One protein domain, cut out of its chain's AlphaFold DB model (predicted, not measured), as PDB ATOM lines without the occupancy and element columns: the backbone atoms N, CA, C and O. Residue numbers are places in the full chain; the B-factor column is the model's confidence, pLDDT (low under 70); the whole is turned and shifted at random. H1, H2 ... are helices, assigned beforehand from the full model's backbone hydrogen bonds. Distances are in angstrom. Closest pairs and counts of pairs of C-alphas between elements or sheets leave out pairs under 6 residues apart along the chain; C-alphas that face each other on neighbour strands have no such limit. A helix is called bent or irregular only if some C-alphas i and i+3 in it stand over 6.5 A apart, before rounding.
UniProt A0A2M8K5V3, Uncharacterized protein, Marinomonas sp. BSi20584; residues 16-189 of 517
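AT A GLANCE: This is residues 16 to 189 of the 517 residues of an uncharacterized protein of Marinomonas sp. BSi20584 (UniProt A0A2M8K5V3). Look first for H1, the longest helix, at one end of a row of three helices, H2, H4 and H8, that lie side by side and run the same way. H3 folds back from H2 and packs on both H2 and H4, short H5, H6 and H7 lie on the same side of the row as H3, and the hairpin of H9 and H10 makes the end far from H1. You will find 174 residues printed, with ten named helices, H1 to H10 in chain order, and no named strand: the class is all helix. The whole is compact, with a radius of gyration of the C-alphas of 16.0 A and spans of 53 by 39 by 28 A.

HOW THE PARTS SIT: Start at H1, residues 19 to 34, which touches H3, residues 52 to 64, with its residues 30 to 34 alone; the closest C-alphas, those of Leu 30 and Gln 54, are 6.8 A apart. H1 and H2, residues 39 to 48, only just touch, with 3 pairs of C-alphas within 8 A, the closest those of Phe 34 and Ala 42 at 6.0 A. H1 touches H5, residues 87 to 91, at the C-alphas of Leu 27 and Arg 88, their closest at 7.0 A. H3 is the hub, touching four helices. It forms a helical hairpin with H2, the closest C-alphas being those of Ile 46 and Ile 55 at 5.8 A, and another with H4, residues 68 to 76, at a tilt of 32 degrees, only just shallow, where the closest C-alphas, those of Gly 62 and Leu 71, are 4.3 A apart. H4 touches H2 the same way at a shallow tilt of 9 degrees, closest at the C-alphas of Val 43 and Leu 70, 5.2 A. It touches H8, residues 135 to 143, the same way at 14 degrees, also shallow, closest at the C-alphas of Pro 68 and Ser 137, 6.9 A. H7, residues 128 to 131, touches H3 and also H9, residues 150 to 163; the closest C-alphas of H7 and H9, those of Met 130 and Ala 156, are 4.3 A apart. H6, residues 103 to 110, touches H5 at the C-alphas of Phe 90 and Leu 104, their closest at 5.1 A, and H9 at those of Val 110 and Ile 155, their closest at 6.5 A. H9 and H10, residues 168 to 175, form a hairpin at a shallow tilt of 26 degrees, closest at the C-alphas of Leu 157 and Ala 170, 5.4 A. H1 and H10 are apart. In H2, H3, H4, H5, H6, H8, H9 and H10 every O i to N i+4 pair is within hydrogen-bond range, in H1 8 of 12 are, and H7 is too short for such a pair.

IN THESE COORDINATES: Find C-alpha 19 at (212.001, 263.813, 242.924); from there H1 runs 25.3 A to C-alpha 34, and it is irregular, with C-alphas 30 and 33 7.1 A apart. H2 is 14.3 A long, H3 18.2 A and H9 19.8 A. H4 and H8 are each 12.2 A, H6 is 10.8 A, and H5 and H7 are 6.8 A and 5.2 A. H10, 10.6 A long, ends at C-alpha 175 (204.446, 273.831, 195.827).

THE WHOLE: The two C-alphas farthest apart are those of Gly 16 and Ala 175, at 55.4 A. The printed part has no cut. The links from H5 to H6 and from H6 to H7 are long, and residues 176 to 189 hold no named element. The model's confidence is low, with pLDDT under 70, at residues 16 to 27, 96, 98 to 99 and 113 to 124; the mean of the printed part is 86.4.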
ATOM      1  N   GLY A  16     205.590 260.883 249.456       32.91
ATOM      2  CA  GLY A  16     206.282 259.593 249.304       32.91
ATOM      3  C   GLY A  16     206.935 259.348 247.939       32.91
ATOM      4  O   GLY A  16     207.580 258.322 247.755       32.91
ATOM      5  N   LEU A  17     206.755 260.253 246.974       43.22
ATOM      6  CA  LEU A  17     207.291 260.101 245.618       43.22
ATOM      7  C   LEU A  17     208.767 260.524 245.567       43.22
ATOM      8  O   LEU A  17     209.181 261.428 246.292       43.22
ATOM      9  N   ASP A  18     209.578 259.918 244.705       57.25
ATOM     10  CA  ASP A  18     210.918 260.439 244.424       57.25
ATOM     11  C   ASP A  18     210.835 261.774 243.645       57.25
ATOM     12  O   ASP A  18     209.773 262.201 243.176       57.25
ATOM     13  N   ALA A  19     211.959 262.488 243.546       54.28
ATOM     14  CA  ALA A  19     212.001 263.813 242.924       54.28
ATOM     15  C   ALA A  19     211.601 263.800 241.438       54.28
ATOM     16  O   ALA A  19     210.956 264.745 240.977       54.28
ATOM     17  N   GLN A  20     211.928 262.729 240.716       56.22
ATOM     18  CA  GLN A  20     211.608 262.576 239.305       56.22
ATOM     19  C   GLN A  20     210.106 262.326 239.131       56.22
ATOM     20  O   GLN A  20     209.455 262.990 238.326       56.22
ATOM     21  N   THR A  21     209.517 261.454 239.951       57.50
ATOM     22  CA  THR A  21     208.076 261.173 239.916       57.50
ATOM     23  C   THR A  21     207.237 262.399 240.294       57.50
ATOM     24  O   THR A  21     206.220 262.670 239.654       57.50
ATOM     25  N   ARG A  22     207.681 263.226 241.253       63.06
ATOM     26  CA  ARG A  22     207.033 264.525 241.535       63.06
ATOM     27  C   ARG A  22     207.070 265.477 240.341       63.06
ATOM     28  O   ARG A  22     206.077 266.150 240.073       63.06
ATOM     29  N   GLN A  23     208.193 265.528 239.628       64.38
ATOM     30  CA  GLN A  23     208.320 266.341 238.422       64.38
ATOM     31  C   GLN A  23     207.343 265.869 237.337       64.38
ATOM     32  O   GLN A  23     206.665 266.701 236.741       64.38
ATOM     33  N   TYR A  24     207.196 264.555 237.135       65.44
ATOM     34  CA  TYR A  24     206.192 263.998 236.224       65.44
ATOM     35  C   TYR A  24     204.766 264.405 236.611       65.44
ATOM     36  O   TYR A  24     204.029 264.897 235.764       65.44
ATOM     37  N   VAL A  25     204.383 264.271 237.886       65.38
ATOM     38  CA  VAL A  25     203.040 264.666 238.357       65.38
ATOM     39  C   VAL A  25     202.764 266.152 238.102       65.38
ATOM     40  O   VAL A  25     201.691 266.497 237.610       65.38
ATOM     41  N   ALA A  26     203.735 267.029 238.372       67.50
ATOM     42  CA  ALA A  26     203.602 268.461 238.100       67.50
ATOM     43  C   ALA A  26     203.430 268.768 236.598       67.50
ATOM     44  O   ALA A  26     202.690 269.684 236.240       67.50
ATOM     45  N   LEU A  27     204.066 267.992 235.711       68.75
ATOM     46  CA  LEU A  27     203.887 268.130 234.261       68.75
ATOM     47  C   LEU A  27     202.475 267.743 233.814       68.75
ATOM     48  O   LEU A  27     201.895 268.456 232.997       68.75
ATOM     49  N   TYR A  28     201.899 266.669 234.357       72.88
ATOM     50  CA  TYR A  28     200.524 266.275 234.022       72.88
ATOM     51  C   TYR A  28     199.502 267.333 234.456       72.88
ATOM     52  O   TYR A  28     198.594 267.661 233.695       72.88
ATOM     53  N   GLN A  29     199.698 267.954 235.625       80.38
ATOM     54  CA  GLN A  29     198.821 269.021 236.125       80.38
ATOM     55  C   GLN A  29     198.732 270.242 235.193       80.38
ATOM     56  O   GLN A  29     197.736 270.963 235.236       80.38
ATOM     57  N   LEU A  30     199.737 270.482 234.342       84.56
ATOM     58  CA  LEU A  30     199.720 271.594 233.389       84.56
ATOM     59  C   LEU A  30     198.653 271.416 232.294       84.56
ATOM     60  O   LEU A  30     198.065 272.407 231.859       84.56
ATOM     61  N   GLY A  31     198.409 270.175 231.861       86.38
ATOM     62  CA  GLY A  31     197.456 269.837 230.800       86.38
ATOM     63  C   GLY A  31     196.030 269.589 231.275       86.38
ATOM     64  O   GLY A  31     195.096 269.775 230.496       86.38
ATOM     65  N   GLU A  32     195.843 269.234 232.549       87.19
ATOM     66  CA  GLU A  32     194.525 268.939 233.131       87.19
ATOM     67  C   GLU A  32     193.456 270.018 232.864       87.19
ATOM     68  O   GLU A  32     192.341 269.648 232.508       87.19
ATOM     69  N   PRO A  33     193.738 271.338 232.923       90.56
ATOM     70  CA  PRO A  33     192.729 272.357 232.618       90.56
ATOM     71  C   PRO A  33     192.178 272.321 231.183       90.56
ATOM     72  O   PRO A  33     191.107 272.871 230.928       90.56
ATOM     73  N   PHE A  34     192.912 271.724 230.241       91.50
ATOM     74  CA  PHE A  34     192.485 271.570 228.848       91.50
ATOM     75  C   PHE A  34     191.810 270.226 228.577       91.50
ATOM     76  O   PHE A  34     191.168 270.066 227.536       91.50
ATOM     77  N   LYS A  35     191.949 269.267 229.494       88.38
ATOM     78  CA  LYS A  35     191.354 267.942 229.377       88.38
ATOM     79  C   LYS A  35     189.834 268.062 229.357       88.38
ATOM     80  O   LYS A  35     189.244 268.692 230.229       88.38
ATOM     81  N   ASP A  36     189.219 267.507 228.316       87.50
ATOM     82  CA  ASP A  36     187.769 267.550 228.068       87.50
ATOM     83  C   ASP A  36     187.158 268.970 227.998       87.50
ATOM     84  O   ASP A  36     185.937 269.133 227.981       87.50
ATOM     85  N   ALA A  37     187.988 270.017 227.920       91.19
ATOM     86  CA  ALA A  37     187.529 271.396 227.873       91.19
ATOM     87  C   ALA A  37     186.942 271.731 226.496       91.19
ATOM     88  O   ALA A  37     187.613 271.613 225.465       91.19
ATOM     89  N   THR A  38     185.714 272.252 226.479       93.69
ATOM     90  CA  THR A  38     185.101 272.832 225.271       93.69
ATOM     91  C   THR A  38     185.935 273.997 224.731       93.69
ATOM     92  O   THR A  38     186.711 274.610 225.467       93.69
ATOM     93  N   ASP A  39     185.760 274.355 223.455       93.06
ATOM     94  CA  ASP A  39     186.473 275.490 222.835       93.06
ATOM     95  C   ASP A  39     186.300 276.782 223.630       93.06
ATOM     96  O   ASP A  39     187.278 277.467 223.918       93.06
ATOM     97  N   ALA A  40     185.079 277.069 224.084       95.75
ATOM     98  CA  ALA A  40     184.804 278.247 224.896       95.75
ATOM     99  C   ALA A  40     185.546 278.225 226.246       95.75
ATOM    100  O   ALA A  40     186.069 279.254 226.681       95.75
ATOM    101  N   GLN A  41     185.618 277.066 226.908       96.56
ATOM    102  CA  GLN A  41     186.340 276.915 228.176       96.56
ATOM    103  C   GLN A  41     187.852 277.060 227.983       96.56
ATOM    104  O   GLN A  41     188.484 277.811 228.727       96.56
ATOM    105  N   ALA A  42     188.416 276.405 226.966       96.12
ATOM    106  CA  ALA A  42     189.840 276.477 226.660       96.12
ATOM    107  C   ALA A  42     190.262 277.902 226.258       96.12
ATOM    108  O   ALA A  42     191.253 278.424 226.767       96.12
ATOM    109  N   VAL A  43     189.471 278.589 225.427       97.81
ATOM    110  CA  VAL A  43     189.708 279.997 225.060       97.81
ATOM    111  C   VAL A  43     189.622 280.911 226.284       97.81
ATOM    112  O   VAL A  43     190.475 281.779 226.469       97.81
ATOM    113  N   LYS A  44     188.628 280.718 227.162       97.44
ATOM    114  CA  LYS A  44     188.511 281.493 228.408       97.44
ATOM    115  C   LYS A  44     189.732 281.291 229.309       97.44
ATOM    116  O   LYS A  44     190.247 282.265 229.860       97.44
ATOM    117  N   LEU A  45     190.204 280.054 229.442       96.00
ATOM    118  CA  LEU A  45     191.417 279.739 230.191       96.00
ATOM    119  C   LEU A  45     192.621 280.509 229.629       96.00
ATOM    120  O   LEU A  45     193.270 281.239 230.374       96.00
ATOM    121  N   ILE A  46     192.856 280.432 228.316       97.81
ATOM    122  CA  ILE A  46     193.944 281.164 227.648       97.81
ATOM    123  C   ILE A  46     193.834 282.677 227.838       97.81
ATOM    124  O   ILE A  46     194.829 283.353 228.096       97.81
ATOM    125  N   ASN A  47     192.625 283.227 227.772       96.56
ATOM    126  CA  ASN A  47     192.431 284.667 227.901       96.56
ATOM    127  C   ASN A  47     192.703 285.208 229.311       96.56
ATOM    128  O   ASN A  47     193.046 286.387 229.446       96.56
ATOM    129  N   THR A  48     192.555 284.362 230.334       96.19
ATOM    130  CA  THR A  48     192.660 284.741 231.753       96.19
ATOM    131  C   THR A  48     193.986 284.355 232.401       96.19
ATOM    132  O   THR A  48     194.373 284.980 233.386       96.19
ATOM    133  N   THR A  49     194.692 283.356 231.870       95.06
ATOM    134  CA  THR A  49     195.963 282.906 232.445       95.06
ATOM    135  C   THR A  49     197.106 283.885 232.162       95.06
ATOM    136  O   THR A  49     197.192 284.486 231.092       95.06
ATOM    137  N   SER A  50     198.013 284.024 233.129       94.12
ATOM    138  CA  SER A  50     199.316 284.682 232.970       94.12
ATOM    139  C   SER A  50     200.462 283.679 232.782       94.12
ATOM    140  O   SER A  50     201.615 284.078 232.621       94.12
ATOM    141  N   ASN A  51     200.170 282.373 232.800       93.50
ATOM    142  CA  ASN A  51     201.170 281.326 232.642       93.50
ATOM    143  C   ASN A  51     201.494 281.101 231.152       93.50
ATOM    144  O   ASN A  51     200.700 280.527 230.406       93.50
ATOM    145  N   SER A  52     202.696 281.510 230.738       92.56
ATOM    146  CA  SER A  52     203.201 281.347 229.363       92.56
ATOM    147  C   SER A  52     203.240 279.892 228.875       92.56
ATOM    148  O   SER A  52     203.041 279.633 227.686       92.56
ATOM    149  N   GLU A  53     203.424 278.922 229.770       91.06
ATOM    150  CA  GLU A  53     203.422 277.504 229.408       91.06
ATOM    151  C   GLU A  53     202.019 276.988 229.118       91.06
ATOM    152  O   GLU A  53     201.842 276.204 228.192       91.06
ATOM    153  N   GLN A  54     201.012 277.468 229.852       93.31
ATOM    154  CA  GLN A  54     199.614 277.167 229.537       93.31
ATOM    155  C   GLN A  54     199.201 277.799 228.209       93.31
ATOM    156  O   GLN A  54     198.486 277.165 227.440       93.31
ATOM    157  N   ILE A  55     199.688 279.007 227.908       96.12
ATOM    158  CA  ILE A  55     199.486 279.652 226.603       96.12
ATOM    159  C   ILE A  55     200.106 278.808 225.488       96.12
ATOM    160  O   ILE A  55     199.443 278.514 224.494       96.12
ATOM    161  N   THR A  56     201.345 278.354 225.681       94.81
ATOM    162  CA  THR A  56     202.044 277.510 224.705       94.81
ATOM    163  C   THR A  56     201.344 276.167 224.518       94.81
ATOM    164  O   THR A  56     201.108 275.752 223.387       94.81
ATOM    165  N   LEU A  57     200.952 275.509 225.610       93.94
ATOM    166  CA  LEU A  57     200.227 274.242 225.568       93.94
ATOM    167  C   LEU A  57     198.864 274.386 224.882       93.94
ATOM    168  O   LEU A  57     198.530 273.569 224.029       93.94
ATOM    169  N   GLY A  58     198.110 275.447 225.179       95.88
ATOM    170  CA  GLY A  58     196.857 275.736 224.485       95.88
ATOM    171  C   GLY A  58     197.055 275.992 222.992       95.88
ATOM    172  O   GLY A  58     196.247 275.523 222.199       95.88
ATOM    173  N   GLY A  59     198.148 276.647 222.591       96.69
ATOM    174  CA  GLY A  59     198.527 276.795 221.183       96.69
ATOM    175  C   GLY A  59     198.843 275.457 220.505       96.69
ATOM    176  O   GLY A  59     198.357 275.203 219.404       96.69
ATOM    177  N   ILE A  60     199.581 274.567 221.180       94.94
ATOM    178  CA  ILE A  60     199.865 273.202 220.698       94.94
ATOM    179  C   ILE A  60     198.571 272.402 220.531       94.94
ATOM    180  O   ILE A  60     198.394 271.752 219.506       94.94
ATOM    181  N   ILE A  61     197.664 272.462 221.508       94.56
ATOM    182  CA  ILE A  61     196.356 271.793 221.453       94.56
ATOM    183  C   ILE A  61     195.511 272.390 220.325       94.56
ATOM    184  O   ILE A  61     194.955 271.652 219.521       94.56
ATOM    185  N   GLY A  62     195.458 273.720 220.224       95.38
ATOM    186  CA  GLY A  62     194.750 274.432 219.163       95.38
ATOM    187  C   GLY A  62     195.207 274.011 217.770       95.38
ATOM    188  O   GLY A  62     194.380 273.760 216.897       95.38
ATOM    189  N   LEU A  63     196.519 273.871 217.590       95.50
ATOM    190  CA  LEU A  63     197.139 273.405 216.357       95.50
ATOM    191  C   LEU A  63     196.875 271.915 216.091       95.50
ATOM    192  O   LEU A  63     196.442 271.543 215.005       95.50
ATOM    193  N   TRP A  64     197.158 271.050 217.066       93.50
ATOM    194  CA  TRP A  64     197.123 269.602 216.870       93.50
ATOM    195  C   TRP A  64     195.700 269.059 216.739       93.50
ATOM    196  O   TRP A  64     195.453 268.194 215.898       93.50
ATOM    197  N   ASP A  65     194.769 269.591 217.527       92.00
ATOM    198  CA  ASP A  65     193.365 269.173 217.531       92.00
ATOM    199  C   ASP A  65     192.523 269.960 216.521       92.00
ATOM    200  O   ASP A  65     191.314 269.752 216.445       92.00
ATOM    201  N   GLN A  66     193.147 270.858 215.745       93.00
ATOM    202  CA  GLN A  66     192.492 271.692 214.732       93.00
ATOM    203  C   GLN A  66     191.359 272.549 215.327       93.00
ATOM    204  O   GLN A  66     190.253 272.621 214.793       93.00
ATOM    205  N   ARG A  67     191.637 273.208 216.462       94.38
ATOM    206  CA  ARG A  67     190.705 274.088 217.191       94.38
ATOM    207  C   ARG A  67     191.063 275.555 216.911       94.38
ATOM    208  O   ARG A  67     191.819 276.159 217.680       94.38
ATOM    209  N   PRO A  68     190.538 276.163 215.828       95.81
ATOM    210  CA  PRO A  68     191.009 277.459 215.340       95.81
ATOM    211  C   PRO A  68     190.836 278.585 216.363       95.81
ATOM    212  O   PRO A  68     191.747 279.382 216.536       95.81
ATOM    213  N   ALA A  69     189.722 278.616 217.102       96.75
ATOM    214  CA  ALA A  69     189.481 279.654 218.107       96.75
ATOM    215  C   ALA A  69     190.489 279.598 219.269       96.75
ATOM    216  O   ALA A  69     190.908 280.637 219.782       96.75
ATOM    217  N   LEU A  70     190.894 278.391 219.676       97.50
ATOM    218  CA  LEU A  70     191.914 278.202 220.706       97.50
ATOM    219  C   LEU A  70     193.301 278.615 220.198       97.50
ATOM    220  O   LEU A  70     194.034 279.287 220.924       97.50
ATOM    221  N   LEU A  71     193.634 278.260 218.953       97.94
ATOM    222  CA  LEU A  71     194.878 278.688 218.316       97.94
ATOM    223  C   LEU A  71     194.943 280.220 218.200       97.94
ATOM    224  O   LEU A  71     195.938 280.813 218.608       97.94
ATOM    225  N   ASP A  72     193.869 280.863 217.736       97.94
ATOM    226  CA  ASP A  72     193.777 282.323 217.608       97.94
ATOM    227  C   ASP A  72     193.951 283.015 218.976       97.94
ATOM    228  O   ASP A  72     194.716 283.975 219.110       97.94
ATOM    229  N   ALA A  73     193.310 282.486 220.028       98.06
ATOM    230  CA  ALA A  73     193.477 282.986 221.392       98.06
ATOM    231  C   ALA A  73     194.931 282.857 221.876       98.06
ATOM    232  O   ALA A  73     195.483 283.817 222.417       98.06
ATOM    233  N   ALA A  74     195.572 281.707 221.650       98.19
ATOM    234  CA  ALA A  74     196.957 281.478 222.053       98.19
ATOM    235  C   ALA A  74     197.931 282.407 221.309       98.19
ATOM    236  O   ALA A  74     198.787 283.024 221.948       98.19
ATOM    237  N   LEU A  75     197.768 282.572 219.990       98.06
ATOM    238  CA  LEU A  75     198.565 283.496 219.171       98.06
ATOM    239  C   LEU A  75     198.446 284.936 219.695       98.06
ATOM    240  O   LEU A  75     199.459 285.601 219.912       98.06
ATOM    241  N   SER A  76     197.229 285.389 220.022       97.38
ATOM    242  CA  SER A  76     196.997 286.729 220.593       97.38
ATOM    243  C   SER A  76     197.638 286.945 221.974       97.38
ATOM    244  O   SER A  76     197.861 288.083 222.391       97.38
ATOM    245  N   LYS A  77     197.949 285.855 222.687       97.25
ATOM    246  CA  LYS A  77     198.556 285.848 224.025       97.25
ATOM    247  C   LYS A  77     200.054 285.542 224.018       97.25
ATOM    248  O   LYS A  77     200.645 285.412 225.086       97.25
ATOM    249  N   GLY A  78     200.675 285.473 222.842       94.00
ATOM    250  CA  GLY A  78     202.122 285.324 222.708       94.00
ATOM    251  C   GLY A  78     202.603 283.911 222.394       94.00
ATOM    252  O   GLY A  78     203.801 283.670 222.498       94.00
ATOM    253  N   PHE A  79     201.729 282.990 221.977       96.69
ATOM    254  CA  PHE A  79     202.173 281.772 221.293       96.69
ATOM    255  C   PHE A  79     202.850 282.156 219.971       96.69
ATOM    256  O   PHE A  79     202.248 282.832 219.142       96.69
ATOM    257  N   GLN A  80     204.110 281.762 219.787       95.25
ATOM    258  CA  GLN A  80     204.927 282.181 218.646       95.25
ATOM    259  C   GLN A  80     205.139 281.020 217.664       95.25
ATOM    260  O   GLN A  80     205.684 279.994 218.078       95.25
ATOM    261  N   PRO A  81     204.814 281.169 216.363       96.06
ATOM    262  CA  PRO A  81     204.913 280.079 215.387       96.06
ATOM    263  C   PRO A  81     206.311 279.458 215.244       96.06
ATOM    264  O   PRO A  81     206.438 278.265 214.980       96.06
ATOM    265  N   ASN A  82     207.358 280.266 215.427       95.12
ATOM    266  CA  ASN A  82     208.751 279.869 215.198       95.12
ATOM    267  C   ASN A  82     209.510 279.569 216.496       95.12
ATOM    268  O   ASN A  82     210.697 279.248 216.456       95.12
ATOM    269  N   GLN A  83     208.860 279.705 217.654       91.75
ATOM    270  CA  GLN A  83     209.519 279.461 218.928       91.75
ATOM    271  C   GLN A  83     209.561 277.958 219.210       91.75
ATOM    272  O   GLN A  83     208.525 277.295 219.130       91.75
ATOM    273  N   PRO A  84     210.725 277.403 219.571       89.56
ATOM    274  CA  PRO A  84     210.792 275.997 219.911       89.56
ATOM    275  C   PRO A  84     209.966 275.642 221.148       89.56
ATOM    276  O   PRO A  84     209.956 276.358 222.151       89.56
ATOM    277  N   ILE A  85     209.322 274.487 221.081       87.25
ATOM    278  CA  ILE A  85     208.523 273.898 222.145       87.25
ATOM    279  C   ILE A  85     209.429 273.002 222.992       87.25
ATOM    280  O   ILE A  85     210.170 272.166 222.469       87.25
ATOM    281  N   SER A  86     209.354 273.158 224.314       82.62
ATOM    282  CA  SER A  86     210.023 272.244 225.241       82.62
ATOM    283  C   SER A  86     209.347 270.875 225.213       82.62
ATOM    284  O   SER A  86     208.124 270.784 225.327       82.62
ATOM    285  N   ASN A  87     210.140 269.802 225.154       77.50
ATOM    286  CA  ASN A  87     209.638 268.426 225.132       77.50
ATOM    287  C   ASN A  87     208.693 268.101 226.299       77.50
ATOM    288  O   ASN A  87     207.786 267.282 226.150       77.50
ATOM    289  N   ARG A  88     208.852 268.777 227.444       78.75
ATOM    290  CA  ARG A  88     207.958 268.615 228.598       78.75
ATOM    291  C   ARG A  88     206.504 268.967 228.282       78.75
ATOM    292  O   ARG A  88     205.604 268.324 228.805       78.75
ATOM    293  N   LEU A  89     206.275 269.935 227.394       85.81
ATOM    294  CA  LEU A  89     204.934 270.361 226.998       85.81
ATOM    295  C   LEU A  89     204.237 269.314 226.127       85.81
ATOM    296  O   LEU A  89     203.022 269.176 226.207       85.81
ATOM    297  N   PHE A  90     204.991 268.533 225.347       84.31
ATOM    298  CA  PHE A  90     204.432 267.401 224.607       84.31
ATOM    299  C   PHE A  90     203.992 266.265 225.531       84.31
ATOM    300  O   PHE A  90     203.006 265.598 225.238       84.31
ATOM    301  N   VAL A  91     204.682 266.067 226.658       79.38
ATOM    302  CA  VAL A  91     204.276 265.102 227.697       79.38
ATOM    303  C   VAL A  91     203.043 265.598 228.461       79.38
ATOM    304  O   VAL A  91     202.191 264.798 228.826       79.38
ATOM    305  N   SER A  92     202.918 266.912 228.661       84.38
ATOM    306  CA  SER A  92     201.748 267.548 229.282       84.38
ATOM    307  C   SER A  92     200.511 267.628 228.377       84.38
ATOM    308  O   SER A  92     199.476 268.116 228.825       84.38
ATOM    309  N   TYR A  93     200.589 267.206 227.111       86.69
ATOM    310  CA  TYR A  93     199.440 267.217 226.205       86.69
ATOM    311  C   TYR A  93     198.350 266.248 226.714       86.69
ATOM    312  O   TYR A  93     198.640 265.067 226.925       86.69
ATOM    313  N   PRO A  94     197.101 266.715 226.925       84.81
ATOM    314  CA  PRO A  94     196.040 265.893 227.497       84.81
ATOM    315  C   PRO A  94     195.522 264.889 226.458       84.81
ATOM    316  O   PRO A  94     194.622 265.179 225.674       84.81
ATOM    317  N   GLN A  95     196.097 263.687 226.450       76.75
ATOM    318  CA  GLN A  95     195.676 262.607 225.564       76.75
ATOM    319  C   GLN A  95     194.737 261.635 226.286       76.75
ATOM    320  O   GLN A  95     195.159 260.879 227.156       76.75
ATOM    321  N   ASN A  96     193.465 261.619 225.883       69.62
ATOM    322  CA  ASN A  96     192.474 260.669 226.406       69.62
ATOM    323  C   ASN A  96     192.475 259.330 225.658       69.62
ATOM    324  O   ASN A  96     192.082 258.303 226.205       69.62
ATOM    325  N   ASP A  97     192.896 259.351 224.395       71.94
ATOM    326  CA  ASP A  97     192.888 258.199 223.505       71.94
ATOM    327  C   ASP A  97     194.298 257.963 222.957       71.94
ATOM    328  O   ASP A  97     194.735 258.607 221.999       71.94
ATOM    329  N   PHE A  98     195.016 257.031 223.582       69.06
ATOM    330  CA  PHE A  98     196.377 256.649 223.197       69.06
ATOM    331  C   PHE A  98     196.455 255.913 221.851       69.06
ATOM    332  O   PHE A  98     197.555 255.631 221.377       69.06
ATOM    333  N   THR A  99     195.316 255.603 221.217       68.12
ATOM    334  CA  THR A  99     195.282 255.070 219.846       68.12
ATOM    335  C   THR A  99     195.474 256.161 218.799       68.12
ATOM    336  O   THR A  99     195.878 255.873 217.668       68.12
ATOM    337  N   LYS A 100     195.205 257.421 219.163       77.06
ATOM    338  CA  LYS A 100     195.342 258.563 218.265       77.06
ATOM    339  C   LYS A 100     196.764 259.127 218.294       77.06
ATOM    340  O   LYS A 100     197.435 259.089 219.324       77.06
ATOM    341  N   PRO A 101     197.245 259.694 217.181       81.62
ATOM    342  CA  PRO A 101     198.490 260.445 217.181       81.62
ATOM    343  C   PRO A 101     198.428 261.672 218.100       81.62
ATOM    344  O   PRO A 101     197.415 262.368 218.157       81.62
ATOM    345  N   SER A 102     199.546 261.977 218.752       86.12
ATOM    346  CA  SER A 102     199.761 263.153 219.597       86.12
ATOM    347  C   SER A 102     200.984 263.934 219.104       86.12
ATOM    348  O   SER A 102     201.809 263.367 218.375       86.12
ATOM    349  N   PRO A 103     201.157 265.206 219.507       87.94
ATOM    350  CA  PRO A 103     202.337 265.987 219.135       87.94
ATOM    351  C   PRO A 103     203.653 265.293 219.507       87.94
ATOM    352  O   PRO A 103     204.641 265.398 218.782       87.94
ATOM    353  N   LEU A 104     203.652 264.530 220.605       82.62
ATOM    354  CA  LEU A 104     204.800 263.734 221.031       82.62
ATOM    355  C   LEU A 104     205.141 262.632 220.017       82.62
ATOM    356  O   LEU A 104     206.310 262.433 219.694       82.62
ATOM    357  N   PHE A 105     204.131 261.942 219.475       80.12
ATOM    358  CA  PHE A 105     204.345 260.958 218.412       80.12
ATOM    359  C   PHE A 105     204.899 261.607 217.139       80.12
ATOM    360  O   PHE A 105     205.832 261.057 216.555       80.12
ATOM    361  N   ALA A 106     204.406 262.792 216.752       86.31
ATOM    362  CA  ALA A 106     204.984 263.541 215.633       86.31
ATOM    363  C   ALA A 106     206.451 263.895 215.867       86.31
ATOM    364  O   ALA A 106     207.266 263.674 214.976       86.31
ATOM    365  N   ALA A 107     206.802 264.373 217.065       83.12
ATOM    366  CA  ALA A 107     208.187 264.652 217.431       83.12
ATOM    367  C   ALA A 107     209.085 263.431 217.215       83.12
ATOM    368  O   ALA A 107     210.111 263.523 216.547       83.12
ATOM    369  N   TYR A 108     208.656 262.260 217.683       78.69
ATOM    370  CA  TYR A 108     209.409 261.016 217.510       78.69
ATOM    371  C   TYR A 108     209.472 260.514 216.063       78.69
ATOM    372  O   TYR A 108     210.375 259.748 215.724       78.69
ATOM    373  N   ALA A 109     208.536 260.930 215.208       80.31
ATOM    374  CA  ALA A 109     208.518 260.564 213.796       80.31
ATOM    375  C   ALA A 109     209.435 261.438 212.928       80.31
ATOM    376  O   ALA A 109     209.794 261.015 211.831       80.31
ATOM    377  N   VAL A 110     209.798 262.641 213.382       84.75
ATOM    378  CA  VAL A 110     210.570 263.609 212.580       84.75
ATOM    379  C   VAL A 110     211.834 264.119 213.266       84.75
ATOM    380  O   VAL A 110     212.533 264.952 212.691       84.75
ATOM    381  N   MET A 111     212.158 263.612 214.457       78.56
ATOM    382  CA  MET A 111     213.374 263.955 215.196       78.56
ATOM    383  C   MET A 111     214.019 262.725 215.837       78.56
ATOM    384  O   MET A 111     213.335 261.745 216.151       78.56
ATOM    385  N   PRO A 112     215.352 262.733 216.021       71.31
ATOM    386  CA  PRO A 112     216.024 261.664 216.737       71.31
ATOM    387  C   PRO A 112     215.519 261.586 218.181       71.31
ATOM    388  O   PRO A 112     215.397 262.600 218.870       71.31
ATOM    389  N   LEU A 113     215.246 260.364 218.648       62.94
ATOM    390  CA  LEU A 113     214.891 260.143 220.045       62.94
ATOM    391  C   LEU A 113     216.042 260.615 220.946       62.94
ATOM    392  O   LEU A 113     217.201 260.303 220.655       62.94
ATOM    393  N   PRO A 114     215.757 261.336 222.043       57.97
ATOM    394  CA  PRO A 114     216.783 261.613 223.034       57.97
ATOM    395  C   PRO A 114     217.290 260.290 223.644       57.97
ATOM    396  O   PRO A 114     216.533 259.314 223.701       57.97
ATOM    397  N   PRO A 115     218.553 260.231 224.109       53.69
ATOM    398  CA  PRO A 115     219.088 259.049 224.776       53.69
ATOM    399  C   PRO A 115     218.203 258.600 225.946       53.69
ATOM    400  O   PRO A 115     217.723 259.420 226.732       53.69
ATOM    401  N   ILE A 116     218.011 257.287 226.084       44.31
ATOM    402  CA  ILE A 116     217.289 256.696 227.216       44.31
ATOM    403  C   ILE A 116     217.995 257.126 228.513       44.31
ATOM    404  O   ILE A 116     219.205 256.968 228.640       44.31
ATOM    405  N   GLY A 117     217.249 257.700 229.461       44.88
ATOM    406  CA  GLY A 117     217.789 258.158 230.748       44.88
ATOM    407  C   GLY A 117     218.212 259.629 230.804       44.88
ATOM    408  O   GLY A 117     218.468 260.130 231.898       44.88
ATOM    409  N   SER A 118     218.213 260.370 229.686       51.78
ATOM    410  CA  SER A 118     218.237 261.834 229.792       51.78
ATOM    411  C   SER A 118     216.944 262.294 230.473       51.78
ATOM    412  O   SER A 118     215.868 261.814 230.104       51.78
ATOM    413  N   ALA A 119     217.026 263.214 231.445       51.88
ATOM    414  CA  ALA A 119     215.843 263.901 231.973       51.88
ATOM    415  C   ALA A 119     214.990 264.411 230.797       51.88
ATOM    416  O   ALA A 119     215.553 264.639 229.727       51.88
ATOM    417  N   ILE A 120     213.667 264.574 230.961       56.22
ATOM    418  CA  ILE A 120     212.830 265.256 229.957       56.22
ATOM    419  C   ILE A 120     213.410 266.657 229.791       56.22
ATOM    420  O   ILE A 120     213.138 267.573 230.565       56.22
ATOM    421  N   ASP A 121     214.338 266.753 228.856       56.38
ATOM    422  CA  ASP A 121     215.274 267.841 228.791       56.38
ATOM    423  C   ASP A 121     214.529 268.981 228.126       56.38
ATOM    424  O   ASP A 121     213.881 268.788 227.094       56.38
ATOM    425  N   ASN A 122     214.625 270.173 228.703       60.44
ATOM    426  CA  ASN A 122     214.045 271.396 228.156       60.44
ATOM    427  C   ASN A 122     214.678 271.806 226.809       60.44
ATOM    428  O   ASN A 122     214.515 272.941 226.364       60.44
ATOM    429  N   ARG A 123     215.406 270.902 226.146       60.19
ATOM    430  CA  ARG A 123     215.902 271.046 224.786       60.19
ATOM    431  C   ARG A 123     214.731 271.099 223.809       60.19
ATOM    432  O   ARG A 123     214.115 270.093 223.468       60.19
ATOM    433  N   ALA A 124     214.476 272.327 223.381       57.59
ATOM    434  CA  ALA A 124     213.832 272.719 222.141       57.59
ATOM    435  C   ALA A 124     214.136 271.753 220.986       57.59
ATOM    436  O   ALA A 124     215.301 271.558 220.641       57.59
ATOM    437  N   GLN A 125     213.096 271.180 220.380       71.56
ATOM    438  CA  GLN A 125     213.250 270.293 219.227       71.56
ATOM    439  C   GLN A 125     212.358 270.734 218.058       71.56
ATOM    440  O   GLN A 125     212.884 271.036 216.993       71.56
ATOM    441  N   LEU A 126     211.052 270.908 218.275       86.88
ATOM    442  CA  LEU A 126     210.089 271.349 217.253       86.88
ATOM    443  C   LEU A 126     209.594 272.776 217.480       86.88
ATOM    444  O   LEU A 126     209.444 273.203 218.621       86.88
ATOM    445  N   THR A 127     209.235 273.468 216.403       93.25
ATOM    446  CA  THR A 127     208.435 274.704 216.438       93.25
ATOM    447  C   THR A 127     206.971 274.406 216.088       93.25
ATOM    448  O   THR A 127     206.689 273.386 215.452       93.25
ATOM    449  N   PRO A 128     206.010 275.280 216.437       95.06
ATOM    450  CA  PRO A 128     204.630 275.146 215.965       95.06
ATOM    451  C   PRO A 128     204.500 275.041 214.439       95.06
ATOM    452  O   PRO A 128     203.695 274.252 213.955       95.06
ATOM    453  N   THR A 129     205.321 275.762 213.668       95.94
ATOM    454  CA  THR A 129     205.333 275.657 212.196       95.94
ATOM    455  C   THR A 129     205.654 274.257 211.685       95.94
ATOM    456  O   THR A 129     205.132 273.848 210.655       95.94
ATOM    457  N   MET A 130     206.452 273.477 212.415       95.12
ATOM    458  CA  MET A 130     206.753 272.088 212.060       95.12
ATOM    459  C   MET A 130     205.580 271.129 212.317       95.12
ATOM    460  O   MET A 130     205.582 270.023 211.789       95.12
ATOM    461  N   LEU A 131     204.591 271.524 213.128       94.12
ATOM    462  CA  LEU A 131     203.506 270.659 213.608       94.12
ATOM    463  C   LEU A 131     202.172 270.834 212.860       94.12
ATOM    464  O   LEU A 131     201.166 270.247 213.261       94.12
ATOM    465  N   VAL A 132     202.138 271.626 211.786       95.31
ATOM    466  CA  VAL A 132     200.919 271.879 211.002       95.31
ATOM    467  C   VAL A 132     200.394 270.623 210.304       95.31
ATOM    468  O   VAL A 132     201.152 269.823 209.756       95.31
ATOM    469  N   ARG A 133     199.067 270.455 210.313       94.75
ATOM    470  CA  ARG A 133     198.384 269.265 209.766       94.75
ATOM    471  C   ARG A 133     197.234 269.590 208.815       94.75
ATOM    472  O   ARG A 133     196.718 268.693 208.149       94.75
ATOM    473  N   ASP A 134     196.840 270.854 208.741       95.75
ATOM    474  CA  ASP A 134     195.749 271.344 207.909       95.75
ATOM    475  C   ASP A 134     196.012 272.782 207.422       95.75
ATOM    476  O   ASP A 134     196.822 273.519 207.992       95.75
ATOM    477  N   MET A 135     195.314 273.174 206.353       96.94
ATOM    478  CA  MET A 135     195.464 274.495 205.732       96.94
ATOM    479  C   MET A 135     195.018 275.643 206.644       96.94
ATOM    480  O   MET A 135     195.643 276.697 206.646       96.94
ATOM    481  N   THR A 136     193.967 275.448 207.440       97.00
ATOM    482  CA  THR A 136     193.399 276.496 208.297       97.00
ATOM    483  C   THR A 136     194.370 276.901 209.405       97.00
ATOM    484  O   THR A 136     194.517 278.093 209.695       97.00
ATOM    485  N   SER A 137     195.060 275.928 209.999       97.38
ATOM    486  CA  SER A 137     196.131 276.165 210.966       97.38
ATOM    487  C   SER A 137     197.380 276.745 210.303       97.38
ATOM    488  O   SER A 137     197.977 277.676 210.842       97.38
ATOM    489  N   PHE A 138     197.758 276.250 209.118       98.00
ATOM    490  CA  PHE A 138     198.881 276.791 208.345       98.00
ATOM    491  C   PHE A 138     198.706 278.290 208.057       98.00
ATOM    492  O   PHE A 138     199.597 279.081 208.368       98.00
ATOM    493  N   GLU A 139     197.544 278.700 207.545       97.94
ATOM    494  CA  GLU A 139     197.229 280.101 207.230       97.94
ATOM    495  C   GLU A 139     197.290 281.006 208.469       97.94
ATOM    496  O   GLU A 139     197.808 282.121 208.398       97.94
ATOM    497  N   ARG A 140     196.825 280.517 209.627       98.12
ATOM    498  CA  ARG A 140     196.913 281.243 210.907       98.12
ATOM    499  C   ARG A 140     198.345 281.456 211.355       98.12
ATOM    500  O   ARG A 140     198.702 282.563 211.749       98.12
ATOM    501  N   LEU A 141     199.173 280.415 211.277       98.12
ATOM    502  CA  LEU A 141     200.585 280.540 211.619       98.12
ATOM    503  C   LEU A 141     201.305 281.485 210.647       98.12
ATOM    504  O   LEU A 141     202.087 282.315 211.102       98.12
ATOM    505  N   MET A 142     201.007 281.429 209.344       98.19
ATOM    506  CA  MET A 142     201.535 282.376 208.347       98.19
ATOM    507  C   MET A 142     201.146 283.821 208.665       98.19
ATOM    508  O   MET A 142     202.011 284.694 208.676       98.19
ATOM    509  N   ALA A 143     199.877 284.076 209.001       97.88
ATOM    510  CA  ALA A 143     199.417 285.399 209.426       97.88
ATOM    511  C   ALA A 143     200.109 285.886 210.713       97.88
ATOM    512  O   ALA A 143     200.299 287.087 210.897       97.88
ATOM    513  N   ALA A 144     200.525 284.959 211.579       97.56
ATOM    514  CA  ALA A 144     201.297 285.228 212.788       97.56
ATOM    515  C   ALA A 144     202.827 285.253 212.568       97.56
ATOM    516  O   ALA A 144     203.583 285.295 213.538       97.56
ATOM    517  N   GLY A 145     203.301 285.241 211.316       97.50
ATOM    518  CA  GLY A 145     204.722 285.372 210.982       97.50
ATOM    519  C   GLY A 145     205.509 284.060 210.982       97.50
ATOM    520  O   GLY A 145     206.709 284.071 211.256       97.50
ATOM    521  N   ALA A 146     204.863 282.927 210.702       97.50
ATOM    522  CA  ALA A 146     205.547 281.657 210.465       97.50
ATOM    523  C   ALA A 146     206.633 281.760 209.388       97.50
ATOM    524  O   ALA A 146     206.408 282.319 208.315       97.50
ATOM    525  N   ASP A 147     207.784 281.153 209.670       95.69
ATOM    526  CA  ASP A 147     208.897 281.003 208.739       95.69
ATOM    527  C   ASP A 147     209.061 279.531 208.328       95.69
ATOM    528  O   ASP A 147     209.229 278.640 209.169       95.69
ATOM    529  N   TYR A 148     209.034 279.288 207.018       96.06
ATOM    530  CA  TYR A 148     209.234 277.981 206.393       96.06
ATOM    531  C   TYR A 148     210.529 277.971 205.579       96.06
ATOM    532  O   TYR A 148     210.527 277.848 204.355       96.06
ATOM    533  N   ASN A 149     211.660 278.057 206.278       94.62
ATOM    534  CA  ASN A 149     212.956 277.718 205.694       94.62
ATOM    535  C   ASN A 149     212.992 276.234 205.245       94.62
ATOM    536  O   ASN A 149     212.146 275.446 205.677       94.62
ATOM    537  N   PRO A 150     213.973 275.806 204.422       94.19
ATOM    538  CA  PRO A 150     214.002 274.447 203.872       94.19
ATOM    539  C   PRO A 150     213.890 273.324 204.916       94.19
ATOM    540  O   PRO A 150     213.224 272.320 204.670       94.19
ATOM    541  N   THR A 151     214.491 273.487 206.098       90.81
ATOM    542  CA  THR A 151     214.414 272.495 207.180       90.81
ATOM    543  C   THR A 151     213.004 272.416 207.759       90.81
ATOM    544  O   THR A 151     212.416 271.335 207.794       90.81
ATOM    545  N   THR A 152     212.433 273.552 208.172       93.75
ATOM    546  CA  THR A 152     211.068 273.620 208.717       93.75
ATOM    547  C   THR A 152     210.040 273.143 207.696       93.75
ATOM    548  O   THR A 152     209.144 272.379 208.045       93.75
ATOM    549  N   LEU A 153     210.199 273.535 206.431       96.31
ATOM    550  CA  LEU A 153     209.325 273.149 205.329       96.31
ATOM    551  C   LEU A 153     209.307 271.634 205.115       96.31
ATOM    552  O   LEU A 153     208.235 271.039 205.027       96.31
ATOM    553  N   ASN A 154     210.478 270.991 205.099       94.81
ATOM    554  CA  ASN A 154     210.572 269.541 204.937       94.81
ATOM    555  C   ASN A 154     209.993 268.783 206.139       94.81
ATOM    556  O   ASN A 154     209.321 267.767 205.955       94.81
ATOM    557  N   ILE A 155     210.207 269.272 207.365       94.00
ATOM    558  CA  ILE A 155     209.616 268.670 208.568       94.00
ATOM    559  C   ILE A 155     208.090 268.810 208.538       94.00
ATOM    560  O   ILE A 155     207.388 267.810 208.691       94.00
ATOM    561  N   ALA A 156     207.579 270.016 208.281       96.00
ATOM    562  CA  ALA A 156     206.148 270.284 208.184       96.00
ATOM    563  C   ALA A 156     205.487 269.440 207.090       96.00
ATOM    564  O   ALA A 156     204.424 268.869 207.316       96.00
ATOM    565  N   LEU A 157     206.140 269.276 205.932       96.81
ATOM    566  CA  LEU A 157     205.657 268.412 204.856       96.81
ATOM    567  C   LEU A 157     205.530 266.955 205.318       96.81
ATOM    568  O   LEU A 157     204.509 266.316 205.052       96.81
ATOM    569  N   LYS A 158     206.521 266.423 206.046       94.75
ATOM    570  CA  LYS A 158     206.426 265.063 206.601       94.75
ATOM    571  C   LYS A 158     205.313 264.946 207.640       94.75
ATOM    572  O   LYS A 158     204.544 263.991 207.574       94.75
ATOM    573  N   VAL A 159     205.182 265.907 208.558       94.94
ATOM    574  CA  VAL A 159     204.107 265.910 209.568       94.94
ATOM    575  C   VAL A 159     202.730 265.985 208.909       94.94
ATOM    576  O   VAL A 159     201.868 265.160 209.215       94.94
ATOM    577  N   ALA A 160     202.534 266.901 207.961       96.38
ATOM    578  CA  ALA A 160     201.297 267.035 207.199       96.38
ATOM    579  C   ALA A 160     200.973 265.761 206.406       96.38
ATOM    580  O   ALA A 160     199.816 265.362 206.329       96.38
ATOM    581  N   THR A 161     201.986 265.078 205.866       96.50
ATOM    582  CA  THR A 161     201.783 263.823 205.131       96.50
ATOM    583  C   THR A 161     201.378 262.671 206.053       96.50
ATOM    584  O   THR A 161     200.472 261.909 205.724       96.50
ATOM    585  N   ILE A 162     202.026 262.531 207.214       94.56
ATOM    586  CA  ILE A 162     201.762 261.423 208.146       94.56
ATOM    587  C   ILE A 162     200.441 261.638 208.894       94.56
ATOM    588  O   ILE A 162     199.658 260.702 209.042       94.56
ATOM    589  N   TYR A 163     200.188 262.858 209.372       94.06
ATOM    590  CA  TYR A 163     199.117 263.144 210.329       94.06
ATOM    591  C   TYR A 163     198.006 264.049 209.780       94.06
ATOM    592  O   TYR A 163     197.053 264.344 210.509       94.06
ATOM    593  N   GLY A 164     198.109 264.514 208.536       94.44
ATOM    594  CA  GLY A 164     197.079 265.322 207.892       94.44
ATOM    595  C   GLY A 164     195.812 264.534 207.560       94.44
ATOM    596  O   GLY A 164     195.819 263.317 207.374       94.44
ATOM    597  N   GLU A 165     194.698 265.259 207.486       91.94
ATOM    598  CA  GLU A 165     193.386 264.714 207.109       91.94
ATOM    599  C   GLU A 165     193.236 264.553 205.591       91.94
ATOM    600  O   GLU A 165     192.488 263.699 205.123       91.94
ATOM    601  N   SER A 166     193.937 265.382 204.815       95.38
ATOM    602  CA  SER A 166     193.897 265.361 203.354       95.38
ATOM    603  C   SER A 166     195.225 265.836 202.758       95.38
ATOM    604  O   SER A 166     195.962 266.561 203.435       95.38
ATOM    605  N   PRO A 167     195.504 265.530 201.478       97.50
ATOM    606  CA  PRO A 167     196.743 265.942 200.823       97.50
ATOM    607  C   PRO A 167     196.935 267.448 200.649       97.50
ATOM    608  O   PRO A 167     198.053 267.876 200.396       97.50
ATOM    609  N   LYS A 168     195.886 268.264 200.813       97.81
ATOM    610  CA  LYS A 168     195.894 269.698 200.468       97.81
ATOM    611  C   LYS A 168     197.080 270.467 201.051       97.81
ATOM    612  O   LYS A 168     197.731 271.221 200.337       97.81
ATOM    613  N   LEU A 169     197.362 270.279 202.344       98.00
ATOM    614  CA  LEU A 169     198.497 270.952 202.978       98.00
ATOM    615  C   LEU A 169     199.831 270.398 202.461       98.00
ATOM    616  O   LEU A 169     200.739 271.172 202.188       98.00
ATOM    617  N   ALA A 170     199.953 269.081 202.296       98.19
ATOM    618  CA  ALA A 170     201.175 268.476 201.775       98.19
ATOM    619  C   ALA A 170     201.473 268.954 200.339       98.19
ATOM    620  O   ALA A 170     202.599 269.339 200.041       98.19
ATOM    621  N   GLU A 171     200.458 269.028 199.479       98.25
ATOM    622  CA  GLU A 171     200.545 269.589 198.125       98.25
ATOM    623  C   GLU A 171     200.950 271.065 198.140       98.25
ATOM    624  O   GLU A 171     201.802 271.482 197.355       98.25
ATOM    625  N   HIS A 172     200.396 271.854 199.065       98.44
ATOM    626  CA  HIS A 172     200.780 273.253 199.228       98.44
ATOM    627  C   HIS A 172     202.250 273.403 199.649       98.44
ATOM    628  O   HIS A 172     202.991 274.175 199.043       98.44
ATOM    629  N   LEU A 173     202.706 272.625 200.636       98.31
ATOM    630  CA  LEU A 173     204.096 272.645 201.105       98.31
ATOM    631  C   LEU A 173     205.077 272.147 200.026       98.31
ATOM    632  O   LEU A 173     206.184 272.670 199.917       98.31
ATOM    633  N   LEU A 174     204.673 271.191 199.182       97.56
ATOM    634  CA  LEU A 174     205.433 270.800 197.987       97.56
ATOM    635  C   LEU A 174     205.541 271.951 196.981       97.56
ATOM    636  O   LEU A 174     206.630 272.219 196.477       97.56
ATOM    637  N   ALA A 175     204.446 272.671 196.720       97.88
ATOM    638  CA  ALA A 175     204.446 273.831 195.827       97.88
ATOM    639  C   ALA A 175     205.328 274.984 196.347       97.88
ATOM    640  O   ALA A 175     205.877 275.745 195.552       97.88
ATOM    641  N   MET A 176     205.520 275.081 197.666       97.69
ATOM    642  CA  MET A 176     206.484 275.993 198.295       97.69
ATOM    643  C   MET A 176     207.952 275.543 198.156       97.69
ATOM    644  O   MET A 176     208.847 276.247 198.616       97.69
ATOM    645  N   GLY A 177     208.220 274.389 197.538       97.25
ATOM    646  CA  GLY A 177     209.567 273.839 197.354       97.25
ATOM    647  C   GLY A 177     209.973 272.789 198.391       97.25
ATOM    648  O   GLY A 177     211.154 272.451 198.481       97.25
ATOM    649  N   GLY A 178     209.026 272.269 199.179       96.38
ATOM    650  CA  GLY A 178     209.280 271.151 200.081       96.38
ATOM    651  C   GLY A 178     209.728 269.901 199.319       96.38
ATOM    652  O   GLY A 178     209.284 269.633 198.205       96.38
ATOM    653  N   ASN A 179     210.605 269.111 199.931       93.69
ATOM    654  CA  ASN A 179     211.120 267.869 199.372       93.69
ATOM    655  C   ASN A 179     210.540 266.664 200.125       93.69
ATOM    656  O   ASN A 179     210.904 266.379 201.268       93.69
ATOM    657  N   LEU A 180     209.673 265.911 199.445       90.38
ATOM    658  CA  LEU A 180     209.007 264.717 199.978       90.38
ATOM    659  C   LEU A 180     209.984 263.615 200.411       90.38
ATOM    660  O   LEU A 180     209.695 262.837 201.320       90.38
ATOM    661  N   GLN A 181     211.146 263.566 199.761       86.62
ATOM    662  CA  GLN A 181     212.206 262.591 199.998       86.62
ATOM    663  C   GLN A 181     213.366 263.183 200.808       86.62
ATOM    664  O   GLN A 181     214.442 262.594 200.852       86.62
ATOM    665  N   ALA A 182     213.173 264.341 201.451       88.81
ATOM    666  CA  ALA A 182     214.203 264.939 202.288       88.81
ATOM    667  C   ALA A 182     214.660 263.953 203.368       88.81
ATOM    668  O   ALA A 182     213.850 263.467 204.170       88.81
ATOM    669  N   ASP A 183     215.962 263.691 203.423       84.94
ATOM    670  CA  ASP A 183     216.560 263.032 204.572       84.94
ATOM    671  C   ASP A 183     216.671 264.058 205.705       84.94
ATOM    672  O   ASP A 183     217.408 265.037 205.611       84.94
ATOM    673  N   LEU A 184     215.860 263.872 206.748       83.62
ATOM    674  CA  LEU A 184     215.880 264.754 207.918       83.62
ATOM    675  C   LEU A 184     216.974 264.333 208.900       83.62
ATOM    676  O   LEU A 184     217.529 265.169 209.608       83.62
ATOM    677  N   ASN A 185     217.225 263.026 208.983       83.81
ATOM    678  CA  ASN A 185     218.194 262.392 209.859       83.81
ATOM    679  C   ASN A 185     218.248 260.901 209.495       83.81
ATOM    680  O   ASN A 185     217.195 260.268 209.393       83.81
ATOM    681  N   ALA A 186     219.451 260.327 209.431       79.88
ATOM    682  CA  ALA A 186     219.654 258.908 209.136       79.88
ATOM    683  C   ALA A 186     218.935 257.953 210.113       79.88
ATOM    684  O   ALA A 186     218.645 256.809 209.766       79.88
ATOM    685  N   ASP A 187     218.625 258.417 211.328       79.25
ATOM    686  CA  ASP A 187     217.906 257.642 212.334       79.25
ATOM    687  C   ASP A 187     216.372 257.731 212.216       79.25
ATOM    688  O   ASP A 187     215.653 257.028 212.935       79.25
ATOM    689  N   ILE A 188     215.846 258.617 211.368       81.19
ATOM    690  CA  ILE A 188     214.405 258.784 211.154       81.19
ATOM    691  C   ILE A 188     213.953 257.837 210.035       81.19
ATOM    692  O   ILE A 188     214.523 257.869 208.944       81.19
ATOM    693  N   PRO A 189     212.901 257.020 210.249       85.44
ATOM    694  CA  PRO A 189     212.371 256.172 209.192       85.44
ATOM    695  C   PRO A 189     211.941 256.984 207.954       85.44
ATOM    696  O   PRO A 189     211.388 258.083 208.094       85.44
TER     697      PRO A 189